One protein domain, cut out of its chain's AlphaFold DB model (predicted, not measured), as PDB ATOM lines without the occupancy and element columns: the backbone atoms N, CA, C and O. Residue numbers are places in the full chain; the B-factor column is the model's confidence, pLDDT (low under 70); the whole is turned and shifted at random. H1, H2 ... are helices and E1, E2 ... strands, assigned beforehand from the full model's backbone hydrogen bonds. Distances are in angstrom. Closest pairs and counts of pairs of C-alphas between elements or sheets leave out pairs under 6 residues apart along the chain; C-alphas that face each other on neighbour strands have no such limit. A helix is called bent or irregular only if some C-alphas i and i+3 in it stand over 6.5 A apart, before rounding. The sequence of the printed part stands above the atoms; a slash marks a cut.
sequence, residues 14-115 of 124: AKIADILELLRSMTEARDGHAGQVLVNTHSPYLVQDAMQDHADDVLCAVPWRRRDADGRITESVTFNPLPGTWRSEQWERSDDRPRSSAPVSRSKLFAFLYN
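AT A GLANCE: This is residues 14 to 115 of the 124 residues of the protein "ATPase_AAA_core domain-containing protein" of Actinomyces sp. Z5 (UniProt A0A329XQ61). A long two-stranded hairpin, E1 and E2, makes one end of the domain, and the short helices H2 and H3 meet its base in a loose group, with H4 beside H2. H1 lies at the other end, beyond H2, and residues 26 to 43 loop out before the chain returns to H2. The printed part has 102 residues, with four named helices and two named strands that follow along the chain as H1, H2, E1, E2, H3, H4; the sheet, of order E1 - E2, is antiparallel, and the class is mixed, helices and strands. It is loose, with a radius of gyration of the C-alphas of 16.2 A and spans of 48 by 39 by 27 A.

HOW THE PARTS SIT: E1, residues 59 to 67, and E2, residues 73 to 81, form an antiparallel hairpin at 154 degrees; N 62 and O 78 are 2.8 A apart, within hydrogen-bond range. The closest C-alphas of E2 and H3, residues 86 to 93, are those of Pro 81 and Ser 88, 5.8 A apart. H2, residues 44 to 57, is close to H3 but not clearly touching, with C-alphas 56 and 87 closest at 6.5 A. Residues 44 to 48 of H2 touch H4, residues 106 to 114, opposite ways at a steep tilt of 38 degrees, with C-alphas 44 and 113 closest at 5.0 A. Residues 45 to 50 of H2 touch residues 16 to 20 of H1, residues 14 to 25, with C-alphas 16 and 46 closest at 6.1 A. Every O i to N i+4 pair is within hydrogen-bond range in H4, against 7 of 8 in H1, 6 of 10 in H2 and 2 of 4 in H3.

IN THESE COORDINATES: E1 spans 24.4 A from C-alpha 59 at (-26.878, 14.833, 175.776), and E2 spans 24.6 A. H1 spans 18.5 A from C-alpha 14 at (-36.376, 35.511, 178.918), H2 14.6 A, H3 11.2 A, and H4 12.0 A to C-alpha 114 at (-27.477, 24.248, 190.594). H2 is irregular, with C-alphas 53 and 56 8.7 A apart, and H1 only just, with C-alphas 14 and 17 6.9 A apart.

THE WHOLE: The two C-alphas farthest apart, those of Ala 14 and Asp 70, are 51.6 A apart. The links H1 to H2 and H3 to H4 are long, and residues 93 to 98 stand free. The printed part has no cut, and no printed residue is under 70 in pLDDT.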
ATOM      1  N   ALA A  14     -35.128  35.310 179.665       78.06
ATOM      2  CA  ALA A  14     -36.376  35.511 178.918       78.06
ATOM      3  C   ALA A  14     -36.268  35.345 177.384       78.06
ATOM      4  O   ALA A  14     -37.274  35.481 176.703       78.06
ATOM      5  N   LYS A  15     -35.069  35.128 176.830       82.94
ATOM      6  CA  LYS A  15     -34.810  34.884 175.402       82.94
ATOM      7  C   LYS A  15     -34.405  33.448 175.094       82.94
ATOM      8  O   LYS A  15     -34.259  33.110 173.928       82.94
ATOM      9  N   ILE A  16     -34.214  32.614 176.115       85.88
ATOM     10  CA  ILE A  16     -33.775  31.228 175.932       85.88
ATOM     11  C   ILE A  16     -34.844  30.420 175.193       85.88
ATOM     12  O   ILE A  16     -34.508  29.785 174.195       85.88
ATOM     13  N   ALA A  17     -36.108  30.536 175.607       86.19
ATOM     14  CA  ALA A  17     -37.229  29.877 174.943       86.19
ATOM     15  C   ALA A  17     -37.339  30.280 173.459       86.19
ATOM     16  O   ALA A  17     -37.322  29.409 172.592       86.19
ATOM     17  N   ASP A  18     -37.317  31.590 173.160       88.69
ATOM     18  CA  ASP A  18     -37.341  32.121 171.781       88.69
ATOM     19  C   ASP A  18     -36.212  31.521 170.914       88.69
ATOM     20  O   ASP A  18     -36.380  31.235 169.727       88.69
ATOM     21  N   ILE A  19     -35.026  31.335 171.499       88.38
ATOM     22  CA  ILE A  19     -33.856  30.796 170.798       88.38
ATOM     23  C   ILE A  19     -33.984  29.297 170.571       88.38
ATOM     24  O   ILE A  19     -33.638  28.825 169.490       88.38
ATOM     25  N   LEU A  20     -34.471  28.543 171.558       88.94
ATOM     26  CA  LEU A  20     -34.729  27.118 171.380       88.94
ATOM     27  C   LEU A  20     -35.792  26.884 170.307       88.94
ATOM     28  O   LEU A  20     -35.607  26.001 169.471       88.94
ATOM     29  N   GLU A  21     -36.848  27.696 170.273       91.06
ATOM     30  CA  GLU A  21     -37.867  27.645 169.222       91.06
ATOM     31  C   GLU A  21     -37.258  27.909 167.837       91.06
ATOM     32  O   GLU A  21     -37.446  27.116 166.910       91.06
ATOM     33  N   LEU A  22     -36.436  28.956 167.707       91.00
ATOM     34  CA  LEU A  22     -35.724  29.246 166.461       91.00
ATOM     35  C   LEU A  22     -34.839  28.070 166.024       91.00
ATOM     36  O   LEU A  22     -34.929  27.622 164.881       91.00
ATOM     37  N   LEU A  23     -34.004  27.543 166.920       90.62
ATOM     38  CA  LEU A  23     -33.116  26.416 166.620       90.62
ATOM     39  C   LEU A  23     -33.900  25.158 166.216       90.62
ATOM     40  O   LEU A  23     -33.468  24.434 165.322       90.62
ATOM     41  N   ARG A  24     -35.073  24.921 166.815       89.56
ATOM     42  CA  ARG A  24     -35.977  23.820 166.450       89.56
ATOM     43  C   ARG A  24     -36.581  24.008 165.068       89.56
ATOM     44  O   ARG A  24     -36.558  23.061 164.288       89.56
ATOM     45  N   SER A  25     -37.026  25.213 164.716       90.75
ATOM     46  CA  SER A  25     -37.529  25.495 163.360       90.75
ATOM     47  C   SER A  25     -36.476  25.218 162.277       90.75
ATOM     48  O   SER A  25     -36.800  24.821 161.163       90.75
ATOM     49  N   MET A  26     -35.186  25.342 162.608       89.56
ATOM     50  CA  MET A  26     -34.098  25.015 161.682       89.56
ATOM     51  C   MET A  26     -33.916  23.505 161.453       89.56
ATOM     52  O   MET A  26     -33.205  23.122 160.524       89.56
ATOM     53  N   THR A  27     -34.533  22.647 162.274       89.75
ATOM     54  CA  THR A  27     -34.531  21.183 162.089       89.75
ATOM     55  C   THR A  27     -35.604  20.705 161.111       89.75
ATOM     56  O   THR A  27     -35.558  19.557 160.664       89.75
ATOM     57  N   GLU A  28     -36.546  21.578 160.739       88.06
ATOM     58  CA  GLU A  28     -37.575  21.260 159.755       88.06
ATOM     59  C   GLU A  28     -36.938  20.840 158.428       88.06
ATOM     60  O   GLU A  28     -35.977  21.447 157.943       88.06
ATOM     61  N   ALA A  29     -37.475  19.771 157.838       83.19
ATOM     62  CA  ALA A  29     -36.936  19.234 156.605       83.19
ATOM     63  C   ALA A  29     -37.049  20.264 155.473       83.19
ATOM     64  O   ALA A  29     -38.129  20.788 155.193       83.19
ATOM     65  N   ARG A  30     -35.935  20.519 154.785       82.88
ATOM     66  CA  ARG A  30     -35.879  21.403 153.616       82.88
ATOM     67  C   ARG A  30     -35.523  20.592 152.389       82.88
ATOM     68  O   ARG A  30     -34.606  19.775 152.427       82.88
ATOM     69  N   ASP A  31     -36.288  20.785 151.319       85.69
ATOM     70  CA  ASP A  31     -36.074  20.114 150.033       85.69
ATOM     71  C   ASP A  31     -35.940  18.582 150.163       85.69
ATOM     72  O   ASP A  31     -35.105  17.954 149.515       85.69
ATOM     73  N   GLY A  32     -36.730  17.974 151.058       85.00
ATOM     74  CA  GLY A  32     -36.726  16.528 151.310       85.00
ATOM     75  C   GLY A  32     -35.581  16.005 152.188       85.00
ATOM     76  O   GLY A  32     -35.482  14.796 152.379       85.00
ATOM     77  N   HIS A  33     -34.741  16.879 152.747       83.62
ATOM     78  CA  HIS A  33     -33.631  16.503 153.625       83.62
ATOM     79  C   HIS A  33     -33.949  16.862 155.076       83.62
ATOM     80  O   HIS A  33     -34.343  17.993 155.361       83.62
ATOM     81  N   ALA A  34     -33.767  15.913 155.998       84.50
ATOM     82  CA  ALA A  34     -33.917  16.170 157.428       84.50
ATOM     83  C   ALA A  34     -32.856  17.173 157.915       84.50
ATOM     84  O   ALA A  34     -31.672  17.021 157.605       84.50
ATOM     85  N   GLY A  35     -33.278  18.187 158.675       88.56
ATOM     86  CA  GLY A  35     -32.381  19.153 159.302       88.56
ATOM     87  C   GLY A  35     -31.915  18.664 160.672       88.56
ATOM     88  O   GLY A  35     -32.704  18.144 161.457       88.56
ATOM     89  N   GLN A  36     -30.633  18.850 160.988       91.12
ATOM     90  CA  GLN A  36     -30.106  18.617 162.331       91.12
ATOM     91  C   GLN A  36     -29.314  19.837 162.791       91.12
ATOM     92  O   GLN A  36     -28.441  20.331 162.080       91.12
ATOM     93  N   VAL A  37     -29.597  20.287 164.011       92.75
ATOM     94  CA  VAL A  37     -28.852  21.351 164.683       92.75
ATOM     95  C   VAL A  37     -28.216  20.761 165.933       92.75
ATOM     96  O   VAL A  37     -28.913  20.220 166.789       92.75
ATOM     97  N   LEU A  38     -26.889  20.849 166.035       93.56
ATOM     98  CA  LEU A  38     -26.150  20.469 167.237       93.56
ATOM     99  C   LEU A  38     -25.754  21.730 168.000       93.56
ATOM    100  O   LEU A  38     -25.027  22.575 167.477       93.56
ATOM    101  N   VAL A  39     -26.206  21.832 169.246       92.56
ATOM    102  CA  VAL A  39     -25.875  22.945 170.138       92.56
ATOM    103  C   VAL A  39     -25.011  22.416 171.268       92.56
ATOM    104  O   VAL A  39     -25.453  21.589 172.060       92.56
ATOM    105  N   ASN A  40     -23.778  22.906 171.359       92.44
ATOM    106  CA  ASN A  40     -22.966  22.726 172.553       92.44
ATOM    107  C   ASN A  40     -23.203  23.922 173.483       92.44
ATOM    108  O   ASN A  40     -23.153  25.071 173.042       92.44
ATOM    109  N   THR A  41     -23.499  23.663 174.755       89.38
ATOM    110  CA  THR A  41     -23.763  24.708 175.742       89.38
ATOM    111  C   THR A  41     -23.204  24.328 177.107       89.38
ATOM    112  O   THR A  41     -23.264  23.174 177.525       89.38
ATOM    113  N   HIS A  42     -22.726  25.336 177.834       88.62
ATOM    114  CA  HIS A  42     -22.451  25.255 179.270       88.62
ATOM    115  C   HIS A  42     -23.517  25.985 180.102       88.62
ATOM    116  O   HIS A  42     -23.395  26.061 181.319       88.62
ATOM    117  N   SER A  43     -24.559  26.542 179.468       87.06
ATOM    118  CA  SER A  43     -25.603  27.297 180.164       87.06
ATOM    119  C   SER A  43     -26.580  26.347 180.864       87.06
ATOM    120  O   SER A  43     -27.341  25.662 180.171       87.06
ATOM    121  N   PRO A  44     -26.643  26.334 182.211       88.69
ATOM    122  CA  PRO A  44     -27.614  25.510 182.925       88.69
ATOM    123  C   PRO A  44     -29.052  25.943 182.619       88.69
ATOM    124  O   PRO A  44     -29.946  25.106 182.615       88.69
ATOM    125  N   TYR A  45     -29.277  27.220 182.294       87.56
ATOM    126  CA  TYR A  45     -30.601  27.741 181.953       87.56
ATOM    127  C   TYR A  45     -31.119  27.200 180.616       87.56
ATOM    128  O   TYR A  45     -32.284  26.833 180.527       87.56
ATOM    129  N   LEU A  46     -30.258  27.097 179.593       88.38
ATOM    130  CA  LEU A  46     -30.647  26.516 178.300       88.38
ATOM    131  C   LEU A  46     -30.969  25.029 178.449       88.38
ATOM    132  O   LEU A  46     -31.945  24.548 177.884       88.38
ATOM    133  N   VAL A  47     -30.173  24.314 179.247       91.75
ATOM    134  CA  VAL A  47     -30.411  22.896 179.535       91.75
ATOM    135  C   VAL A  47     -31.711  22.702 180.320       91.75
ATOM    136  O   VAL A  47     -32.491  21.830 179.959       91.75
ATOM    137  N   GLN A  48     -31.983  23.526 181.339       91.06
ATOM    138  CA  GLN A  48     -33.249  23.478 182.084       91.06
ATOM    139  C   GLN A  48     -34.457  23.682 181.175       91.06
ATOM    140  O   GLN A  48     -35.406  22.916 181.281       91.06
ATOM    141  N   ASP A  49     -34.411  24.676 180.288       90.94
ATOM    142  CA  ASP A  49     -35.508  24.991 179.370       90.94
ATOM    143  C   ASP A  49     -35.723  23.860 178.350       90.94
ATOM    144  O   ASP A  49     -36.829  23.350 178.202       90.94
ATOM    145  N   ALA A  50     -34.641  23.348 177.747       92.19
ATOM    146  CA  ALA A  50     -34.709  22.200 176.839       92.19
ATOM    147  C   ALA A  50     -35.281  20.942 177.516       92.19
ATOM    148  O   ALA A  50     -36.013  20.178 176.890       92.19
ATOM    149  N   MET A  51     -34.978  20.727 178.798       92.81
ATOM    150  CA  MET A  51     -35.477  19.582 179.560       92.81
ATOM    151  C   MET A  51     -36.973  19.637 179.882       92.81
ATOM    152  O   MET A  51     -37.514  18.589 180.229       92.81
ATOM    153  N   GLN A  52     -37.634  20.801 179.808       90.62
ATOM    154  CA  GLN A  52     -39.054  20.918 180.171       90.62
ATOM    155  C   GLN A  52     -39.937  20.068 179.258       90.62
ATOM    156  O   GLN A  52     -40.696  19.239 179.753       90.62
ATOM    157  N   ASP A  53     -39.757  20.213 177.944       88.62
ATOM    158  CA  ASP A  53     -40.591  19.538 176.942       88.62
ATOM    159  C   ASP A  53     -39.803  18.566 176.051       88.62
ATOM    160  O   ASP A  53     -40.383  17.773 175.310       88.62
ATOM    161  N   HIS A  54     -38.469  18.602 176.115       92.50
ATOM    162  CA  HIS A  54     -37.604  17.927 175.149       92.50
ATOM    163  C   HIS A  54     -36.342  17.330 175.786       92.50
ATOM    164  O   HIS A  54     -35.239  17.418 175.241       92.50
ATOM    165  N   ALA A  55     -36.495  16.686 176.945       93.94
ATOM    166  CA  ALA A  55     -35.392  16.031 177.653       93.94
ATOM    167  C   ALA A  55     -34.623  15.013 176.786       93.94
ATOM    168  O   ALA A  55     -33.418  14.839 176.965       93.94
ATOM    169  N   ASP A  56     -35.295  14.383 175.820       94.44
ATOM    170  CA  ASP A  56     -34.696  13.452 174.858       94.44
ATOM    171  C   ASP A  56     -33.664  14.101 173.917       94.44
ATOM    172  O   ASP A  56     -32.841  13.396 173.331       94.44
ATOM    173  N   ASP A  57     -33.678  15.425 173.757       93.12
ATOM    174  CA  ASP A  57     -32.732  16.153 172.901       93.12
ATOM    175  C   ASP A  57     -31.421  16.491 173.625       93.12
ATOM    176  O   ASP A  57     -30.447  16.912 172.999       93.12
ATOM    177  N   VAL A  58     -31.371  16.297 174.947       95.06
ATOM    178  CA  VAL A  58     -30.219  16.660 175.772       95.06
ATOM    179  C   VAL A  58     -29.260  15.481 175.905       95.06
ATOM    180  O   VAL A  58     -29.600  14.411 176.411       95.06
ATOM    181  N   LEU A  59     -28.009  15.715 175.507       95.88
ATOM    182  CA  LEU A  59     -26.878  14.833 175.776       95.88
ATOM    183  C   LEU A  59     -25.853  15.571 176.630       95.88
ATOM    184  O   LEU A  59     -25.506  16.720 176.357       95.88
ATOM    185  N   CYS A  60     -25.323  14.898 177.644       95.94
ATOM    186  CA  CYS A  60     -24.271  15.453 178.480       95.94
ATOM    187  C   CYS A  60     -22.906  14.962 178.010       95.94
ATOM    188  O   CYS A  60     -22.678  13.756 177.907       95.94
ATOM    189  N   ALA A  61     -21.979  15.895 177.811       94.88
ATOM    190  CA  ALA A  61     -20.568  15.583 177.646       94.88
ATOM    191  C   ALA A  61     -20.003  15.034 178.968       94.88
ATOM    192  O   ALA A  61     -19.930  15.742 179.975       94.88
ATOM    193  N   VAL A  62     -19.622  13.758 178.975       92.88
ATOM    194  CA  VAL A  62     -19.037  13.066 180.124       92.88
ATOM    195  C   VAL A  62     -17.589  12.710 179.786       92.88
ATOM    196  O   VAL A  62     -17.357  11.961 178.836       92.88
ATOM    197  N   PRO A  63     -16.604  13.226 180.543       91.00
ATOM    198  CA  PRO A  63     -15.219  12.806 180.397       91.00
ATOM    199  C   PRO A  63     -15.079  11.301 180.625       91.00
ATOM    200  O   PRO A  63     -15.633  10.730 181.570       91.00
ATOM    201  N   TRP A  64     -14.313  10.668 179.753       85.56
ATOM    202  CA  TRP A  64     -14.047   9.246 179.744       85.56
ATOM    203  C   TRP A  64     -12.544   9.022 179.740       85.56
ATOM    204  O   TRP A  64     -11.839   9.522 178.869       85.56
ATOM    205  N   ARG A  65     -12.048   8.240 180.700       87.75
ATOM    206  CA  ARG A  65     -10.637   7.865 180.773       87.75
ATOM    207  C   ARG A  65     -10.524   6.352 180.823       87.75
ATOM    208  O   ARG A  65     -11.089   5.712 181.710       87.75
ATOM    209  N   ARG A  66      -9.809   5.771 179.862       86.00
ATOM    210  CA  ARG A  66      -9.567   4.327 179.775       86.00
ATOM    211  C   ARG A  66      -8.074   4.060 179.792       86.00
ATOM    212  O   ARG A  66      -7.311   4.752 179.128       86.00
ATOM    213  N   ARG A  67      -7.672   3.033 180.538       87.31
ATOM    214  CA  ARG A  67      -6.345   2.439 180.395       87.31
ATOM    215  C   ARG A  67      -6.416   1.340 179.340       87.31
ATOM    216  O   ARG A  67      -7.212   0.410 179.476       87.31
ATOM    217  N   ASP A  68      -5.610   1.473 178.302       86.19
ATOM    218  CA  ASP A  68      -5.480   0.491 177.237       86.19
ATOM    219  C   ASP A  68      -4.586  -0.680 177.663       86.19
ATOM    220  O   ASP A  68      -3.902  -0.641 178.690       86.19
ATOM    221  N   ALA A  69      -4.611  -1.759 176.876       88.19
ATOM    222  CA  ALA A  69      -3.874  -2.987 177.175       88.19
ATOM    223  C   ALA A  69      -2.344  -2.791 177.197       88.19
ATOM    224  O   ALA A  69      -1.641  -3.558 177.847       88.19
ATOM    225  N   ASP A  70      -1.835  -1.760 176.517       92.38
ATOM    226  CA  ASP A  70      -0.423  -1.364 176.493       92.38
ATOM    227  C   ASP A  70      -0.038  -0.415 177.648       92.38
ATOM    228  O   ASP A  70       1.095   0.061 177.717       92.38
ATOM    229  N   GLY A  71      -0.971  -0.137 178.566       91.56
ATOM    230  CA  GLY A  71      -0.770   0.741 179.716       91.56
ATOM    231  C   GLY A  71      -0.978   2.226 179.422       91.56
ATOM    232  O   GLY A  71      -0.936   3.024 180.363       91.56
ATOM    233  N   ARG A  72      -1.249   2.615 178.167       93.31
ATOM    234  CA  ARG A  72      -1.570   4.005 177.828       93.31
ATOM    235  C   ARG A  72      -2.898   4.418 178.440       93.31
ATOM    236  O   ARG A  72      -3.813   3.613 178.598       93.31
ATOM    237  N   ILE A  73      -2.998   5.693 178.789       91.06
ATOM    238  CA  ILE A  73      -4.248   6.310 179.213       91.06
ATOM    239  C   ILE A  73      -4.781   7.106 178.028       91.06
ATOM    240  O   ILE A  73      -4.092   7.983 177.512       91.06
ATOM    241  N   THR A  74      -5.998   6.790 177.600       90.12
ATOM    242  CA  THR A  74      -6.731   7.569 176.605       90.12
ATOM    243  C   THR A  74      -7.854   8.317 177.288       90.12
ATOM    244  O   THR A  74      -8.650   7.734 178.031       90.12
ATOM    245  N   GLU A  75      -7.913   9.609 177.000       91.75
ATOM    246  CA  GLU A  75      -8.993  10.493 177.400       91.75
ATOM    247  C   GLU A  75      -9.875  10.781 176.190       91.75
ATOM    248  O   GLU A  75      -9.398  11.036 175.082       91.75
ATOM    249  N   SER A  76     -11.179  10.692 176.393       90.94
ATOM    250  CA  SER A  76     -12.187  11.046 175.407       90.94
ATOM    251  C   SER A  76     -13.404  11.644 176.105       90.94
ATOM    252  O   SER A  76     -13.477  11.716 177.330       90.94
ATOM    253  N   VAL A  77     -14.366  12.107 175.318       92.94
ATOM    254  CA  VAL A  77     -15.659  12.573 175.816       92.94
ATOM    255  C   VAL A  77     -16.729  11.692 175.206       92.94
ATOM    256  O   VAL A  77     -16.723  11.438 174.000       92.94
ATOM    257  N   THR A  78     -17.650  11.230 176.038       93.81
ATOM    258  CA  THR A  78     -18.851  10.529 175.600       93.81
ATOM    259  C   THR A  78     -20.063  11.435 175.764       93.81
ATOM    260  O   THR A  78     -20.070  12.335 176.602       93.81
ATOM    261  N   PHE A  79     -21.082  11.225 174.936       94.75
ATOM    262  CA  PHE A  79     -22.319  12.001 174.972       94.75
ATOM    263  C   PHE A  79     -23.433  11.119 175.516       94.75
ATOM    264  O   PHE A  79     -24.014  10.304 174.801       94.75
ATOM    265  N   ASN A  80     -23.682  11.263 176.811       96.25
ATOM    266  CA  ASN A  80     -24.543  10.368 177.563       96.25
ATOM    267  C   ASN A  80     -25.965  10.945 177.641       96.25
ATOM    268  O   ASN A  80     -26.112  12.150 177.866       96.25
ATOM    269  N   PRO A  81     -27.014  10.118 177.477       96.75
ATOM    270  CA  PRO A  81     -28.391  10.591 177.519       96.75
ATOM    271  C   PRO A  81     -28.846  10.917 178.942       96.75
ATOM    272  O   PRO A  81     -28.261  10.463 179.932       96.75
ATOM    273  N   LEU A  82     -29.937  11.674 179.052       95.94
ATOM    274  CA  LEU A  82     -30.650  11.813 180.317       95.94
ATOM    275  C   LEU A  82     -31.403  10.514 180.666       95.94
ATOM    276  O   LEU A  82     -31.849   9.800 179.767       95.94
ATOM    277  N   PRO A  83     -31.558  10.178 181.956       93.62
ATOM    278  CA  PRO A  83     -32.291   8.988 182.376       93.62
ATOM    279  C   PRO A  83     -33.795   9.156 182.135       93.62
ATOM    280  O   PRO A  83     -34.342  10.228 182.392       93.62
ATOM    281  N   GLY A  84     -34.470   8.085 181.713       92.50
ATOM    282  CA  GLY A  84     -35.907   8.108 181.418       92.50
ATOM    283  C   GLY A  84     -36.264   8.743 180.070       92.50
ATOM    284  O   GLY A  84     -37.419   9.090 179.858       92.50
ATOM    285  N   THR A  85     -35.277   8.899 179.186       94.69
ATOM    286  CA  THR A  85     -35.451   9.295 177.780       94.69
ATOM    287  C   THR A  85     -35.482   8.065 176.882       94.69
ATOM    288  O   THR A  85     -34.870   7.043 177.220       94.69
ATOM    289  N   TRP A  86     -36.071   8.161 175.689       94.81
ATOM    290  CA  TRP A  86     -36.020   7.046 174.728       94.81
ATOM    291  C   TRP A  86     -34.570   6.674 174.367       94.81
ATOM    292  O   TRP A  86     -34.256   5.517 174.091       94.81
ATOM    293  N   ARG A  87     -33.650   7.649 174.434       92.94
ATOM    294  CA  ARG A  87     -32.212   7.435 174.218       92.94
ATOM    295  C   ARG A  87     -31.566   6.583 175.310       92.94
ATOM    296  O   ARG A  87     -30.604   5.874 175.028       92.94
ATOM    297  N   SER A  88     -32.072   6.642 176.544       95.31
ATOM    298  CA  SER A  88     -31.594   5.794 177.643       95.31
ATOM    299  C   SER A  88     -32.100   4.353 177.567       95.31
ATOM    300  O   SER A  88     -31.410   3.448 178.036       95.31
ATOM    301  N   GLU A  89     -33.235   4.104 176.906       93.88
ATOM    302  CA  GLU A  89     -33.847   2.772 176.860       93.88
ATOM    303  C   GLU A  89     -32.946   1.716 176.215       93.88
ATOM    304  O   GLU A  89     -32.911   0.572 176.668       93.88
ATOM    305  N   GLN A  90     -32.204   2.074 175.160       88.56
ATOM    306  CA  GLN A  90     -31.303   1.125 174.503       88.56
ATOM    307  C   GLN A  90     -30.222   0.632 175.468       88.56
ATOM    308  O   GLN A  90     -29.919  -0.558 175.490       88.56
ATOM    309  N   TRP A  91     -29.668   1.530 176.285       94.25
ATOM    310  CA  TRP A  91     -28.682   1.167 177.297       94.25
ATOM    311  C   TRP A  91     -29.299   0.306 178.404       94.25
ATOM    312  O   TRP A  91     -28.695  -0.677 178.824       94.25
ATOM    313  N   GLU A  92     -30.515   0.636 178.850       92.19
ATOM    314  CA  GLU A  92     -31.223  -0.099 179.909       92.19
ATOM    315  C   GLU A  92     -31.541  -1.547 179.517       92.19
ATOM    316  O   GLU A  92     -31.453  -2.448 180.360       92.19
ATOM    317  N   ARG A  93     -31.881  -1.758 178.238       92.56
ATOM    318  CA  ARG A  93     -32.158  -3.072 177.638       92.56
ATOM    319  C   ARG A  93     -30.893  -3.853 177.271       92.56
ATOM    320  O   ARG A  93     -31.004  -5.033 176.959       92.56
ATOM    321  N   SER A  94     -29.728  -3.209 177.260       92.88
ATOM    322  CA  SER A  94     -28.467  -3.850 176.892       92.88
ATOM    323  C   SER A  94     -27.922  -4.690 178.043       92.88
ATOM    324  O   SER A  94     -27.899  -4.232 179.187       92.88
ATOM    325  N   ASP A  95     -27.427  -5.891 177.744       92.81
ATOM    326  CA  ASP A  95     -26.807  -6.770 178.746       92.81
ATOM    327  C   ASP A  95     -25.427  -6.256 179.193       92.81
ATOM    328  O   ASP A  95     -25.049  -6.373 180.357       92.81
ATOM    329  N   ASP A  96     -24.672  -5.655 178.272       92.31
ATOM    330  CA  ASP A  96     -23.307  -5.160 178.479       92.31
ATOM    331  C   ASP A  96     -23.244  -3.775 179.147       92.31
ATOM    332  O   ASP A  96     -22.210  -3.418 179.715       92.31
ATOM    333  N   ARG A  97     -24.343  -3.006 179.098       90.06
ATOM    334  CA  ARG A  97     -24.513  -1.679 179.721       90.06
ATOM    335  C   ARG A  97     -23.268  -0.794 179.584       90.06
ATOM    336  O   ARG A  97     -22.685  -0.367 180.590       90.06
ATOM    337  N   PRO A  98     -22.841  -0.483 178.348       90.00
ATOM    338  CA  PRO A  98     -21.566   0.168 178.110       90.00
ATOM    339  C   PRO A  98     -21.557   1.549 178.757       90.00
ATOM    340  O   PRO A  98     -22.466   2.361 178.594       90.00
ATOM    341  N   ARG A  99     -20.505   1.842 179.519       87.25
ATOM    342  CA  ARG A  99     -20.427   3.094 180.283       87.25
ATOM    343  C   ARG A  99     -20.352   4.340 179.383       87.25
ATOM    344  O   ARG A  99     -20.732   5.422 179.821       87.25
ATOM    345  N   SER A 100     -19.940   4.171 178.126       87.44
ATOM    346  CA  SER A 100     -19.896   5.219 177.099       87.44
ATOM    347  C   SER A 100     -21.265   5.729 176.641       87.44
ATOM    348  O   SER A 100     -21.324   6.767 175.993       87.44
ATOM    349  N   SER A 101     -22.357   5.037 176.967       90.50
ATOM    350  CA  SER A 101     -23.727   5.508 176.717       90.50
ATOM    351  C   SER A 101     -24.621   5.406 177.955       90.50
ATOM    352  O   SER A 101     -25.840   5.528 177.854       90.50
ATOM    353  N   ALA A 102     -24.022   5.219 179.136       94.50
ATOM    354  CA  ALA A 102     -24.763   5.127 180.387       94.50
ATOM    355  C   ALA A 102     -25.512   6.435 180.679       94.50
ATOM    356  O   ALA A 102     -24.878   7.493 180.653       94.50
ATOM    357  N   PRO A 103     -26.812   6.394 181.013       96.75
ATOM    358  CA  PRO A 103     -27.558   7.592 181.357       96.75
ATOM    359  C   PRO A 103     -26.898   8.367 182.496       96.75
ATOM    360  O   PRO A 103     -26.379   7.786 183.455       96.75
ATOM    361  N   VAL A 104     -26.914   9.693 182.402       95.88
ATOM    362  CA  VAL A 104     -26.326  10.547 183.438       95.88
ATOM    363  C   VAL A 104     -27.109  10.415 184.740       95.88
ATOM    364  O   VAL A 104     -28.337  10.407 184.756       95.88
ATOM    365  N   SER A 105     -26.407  10.332 185.872       93.62
ATOM    366  CA  SER A 105     -27.082  10.276 187.167       93.62
ATOM    367  C   SER A 105     -27.809  11.590 187.465       93.62
ATOM    368  O   SER A 105     -27.302  12.681 187.185       93.62
ATOM    369  N   ARG A 106     -28.977  11.501 188.115       90.94
ATOM    370  CA  ARG A 106     -29.734  12.693 188.543       90.94
ATOM    371  C   ARG A 106     -28.889  13.631 189.408       90.94
ATOM    372  O   ARG A 106     -29.003  14.839 189.263       90.94
ATOM    373  N   SER A 107     -28.007  13.089 190.248       90.94
ATOM    374  CA  SER A 107     -27.092  13.880 191.078       90.94
ATOM    375  C   SER A 107     -26.069  14.663 190.253       90.94
ATOM    376  O   SER A 107     -25.845  15.833 190.546       90.94
ATOM    377  N   LYS A 108     -25.475  14.066 189.205       90.56
ATOM    378  CA  LYS A 108     -24.517  14.764 188.328       90.56
ATOM    379  C   LYS A 108     -25.206  15.865 187.520       90.56
ATOM    380  O   LYS A 108     -24.661  16.955 187.387       90.56
ATOM    381  N   LEU A 109     -26.422  15.598 187.040       91.38
ATOM    382  CA  LEU A 109     -27.245  16.603 186.369       91.38
ATOM    383  C   LEU A 109     -27.622  17.748 187.321       91.38
ATOM    384  O   LEU A 109     -27.454  18.911 186.978       91.38
ATOM    385  N   PHE A 110     -28.062  17.429 188.539       90.62
ATOM    386  CA  PHE A 110     -28.381  18.425 189.562       90.62
ATOM    387  C   PHE A 110     -27.165  19.292 189.919       90.62
ATOM    388  O   PHE A 110     -27.289  20.511 190.005       90.62
ATOM    389  N   ALA A 111     -25.981  18.687 190.064       89.31
ATOM    390  CA  ALA A 111     -24.744  19.420 190.310       89.31
ATOM    391  C   ALA A 111     -24.458  20.437 189.192       89.31
ATOM    392  O   ALA A 111     -24.227  21.605 189.488       89.31
ATOM    393  N   PHE A 112     -24.576  20.031 187.923       88.81
ATOM    394  CA  PHE A 112     -24.420  20.935 186.779       88.81
ATOM    395  C   PHE A 112     -25.448  22.082 186.782       88.81
ATOM    396  O   PHE A 112     -25.098  23.229 186.511       88.81
ATOM    397  N   LEU A 113     -26.710  21.793 187.112       89.50
ATOM    398  CA  LEU A 113     -27.795  22.774 187.050       89.50
ATOM    399  C   LEU A 113     -27.781  23.809 188.183       89.50
ATOM    400  O   LEU A 113     -28.204  24.943 187.961       89.50
ATOM    401  N   TYR A 114     -27.333  23.427 189.382       82.44
ATOM    402  CA  TYR A 114     -27.477  24.248 190.594       82.44
ATOM    403  C   TYR A 114     -26.155  24.632 191.263       82.44
ATOM    404  O   TYR A 114     -26.146  25.528 192.105       82.44
ATOM    405  N   ASN A 115     -25.040  24.001 190.888       70.44
ATOM    406  CA  ASN A 115     -23.708  24.364 191.360       70.44
ATOM    407  C   ASN A 115     -22.731  24.499 190.177       70.44
ATOM    408  O   ASN A 115     -21.860  23.648 190.006       70.44
TER     409      ASN A 115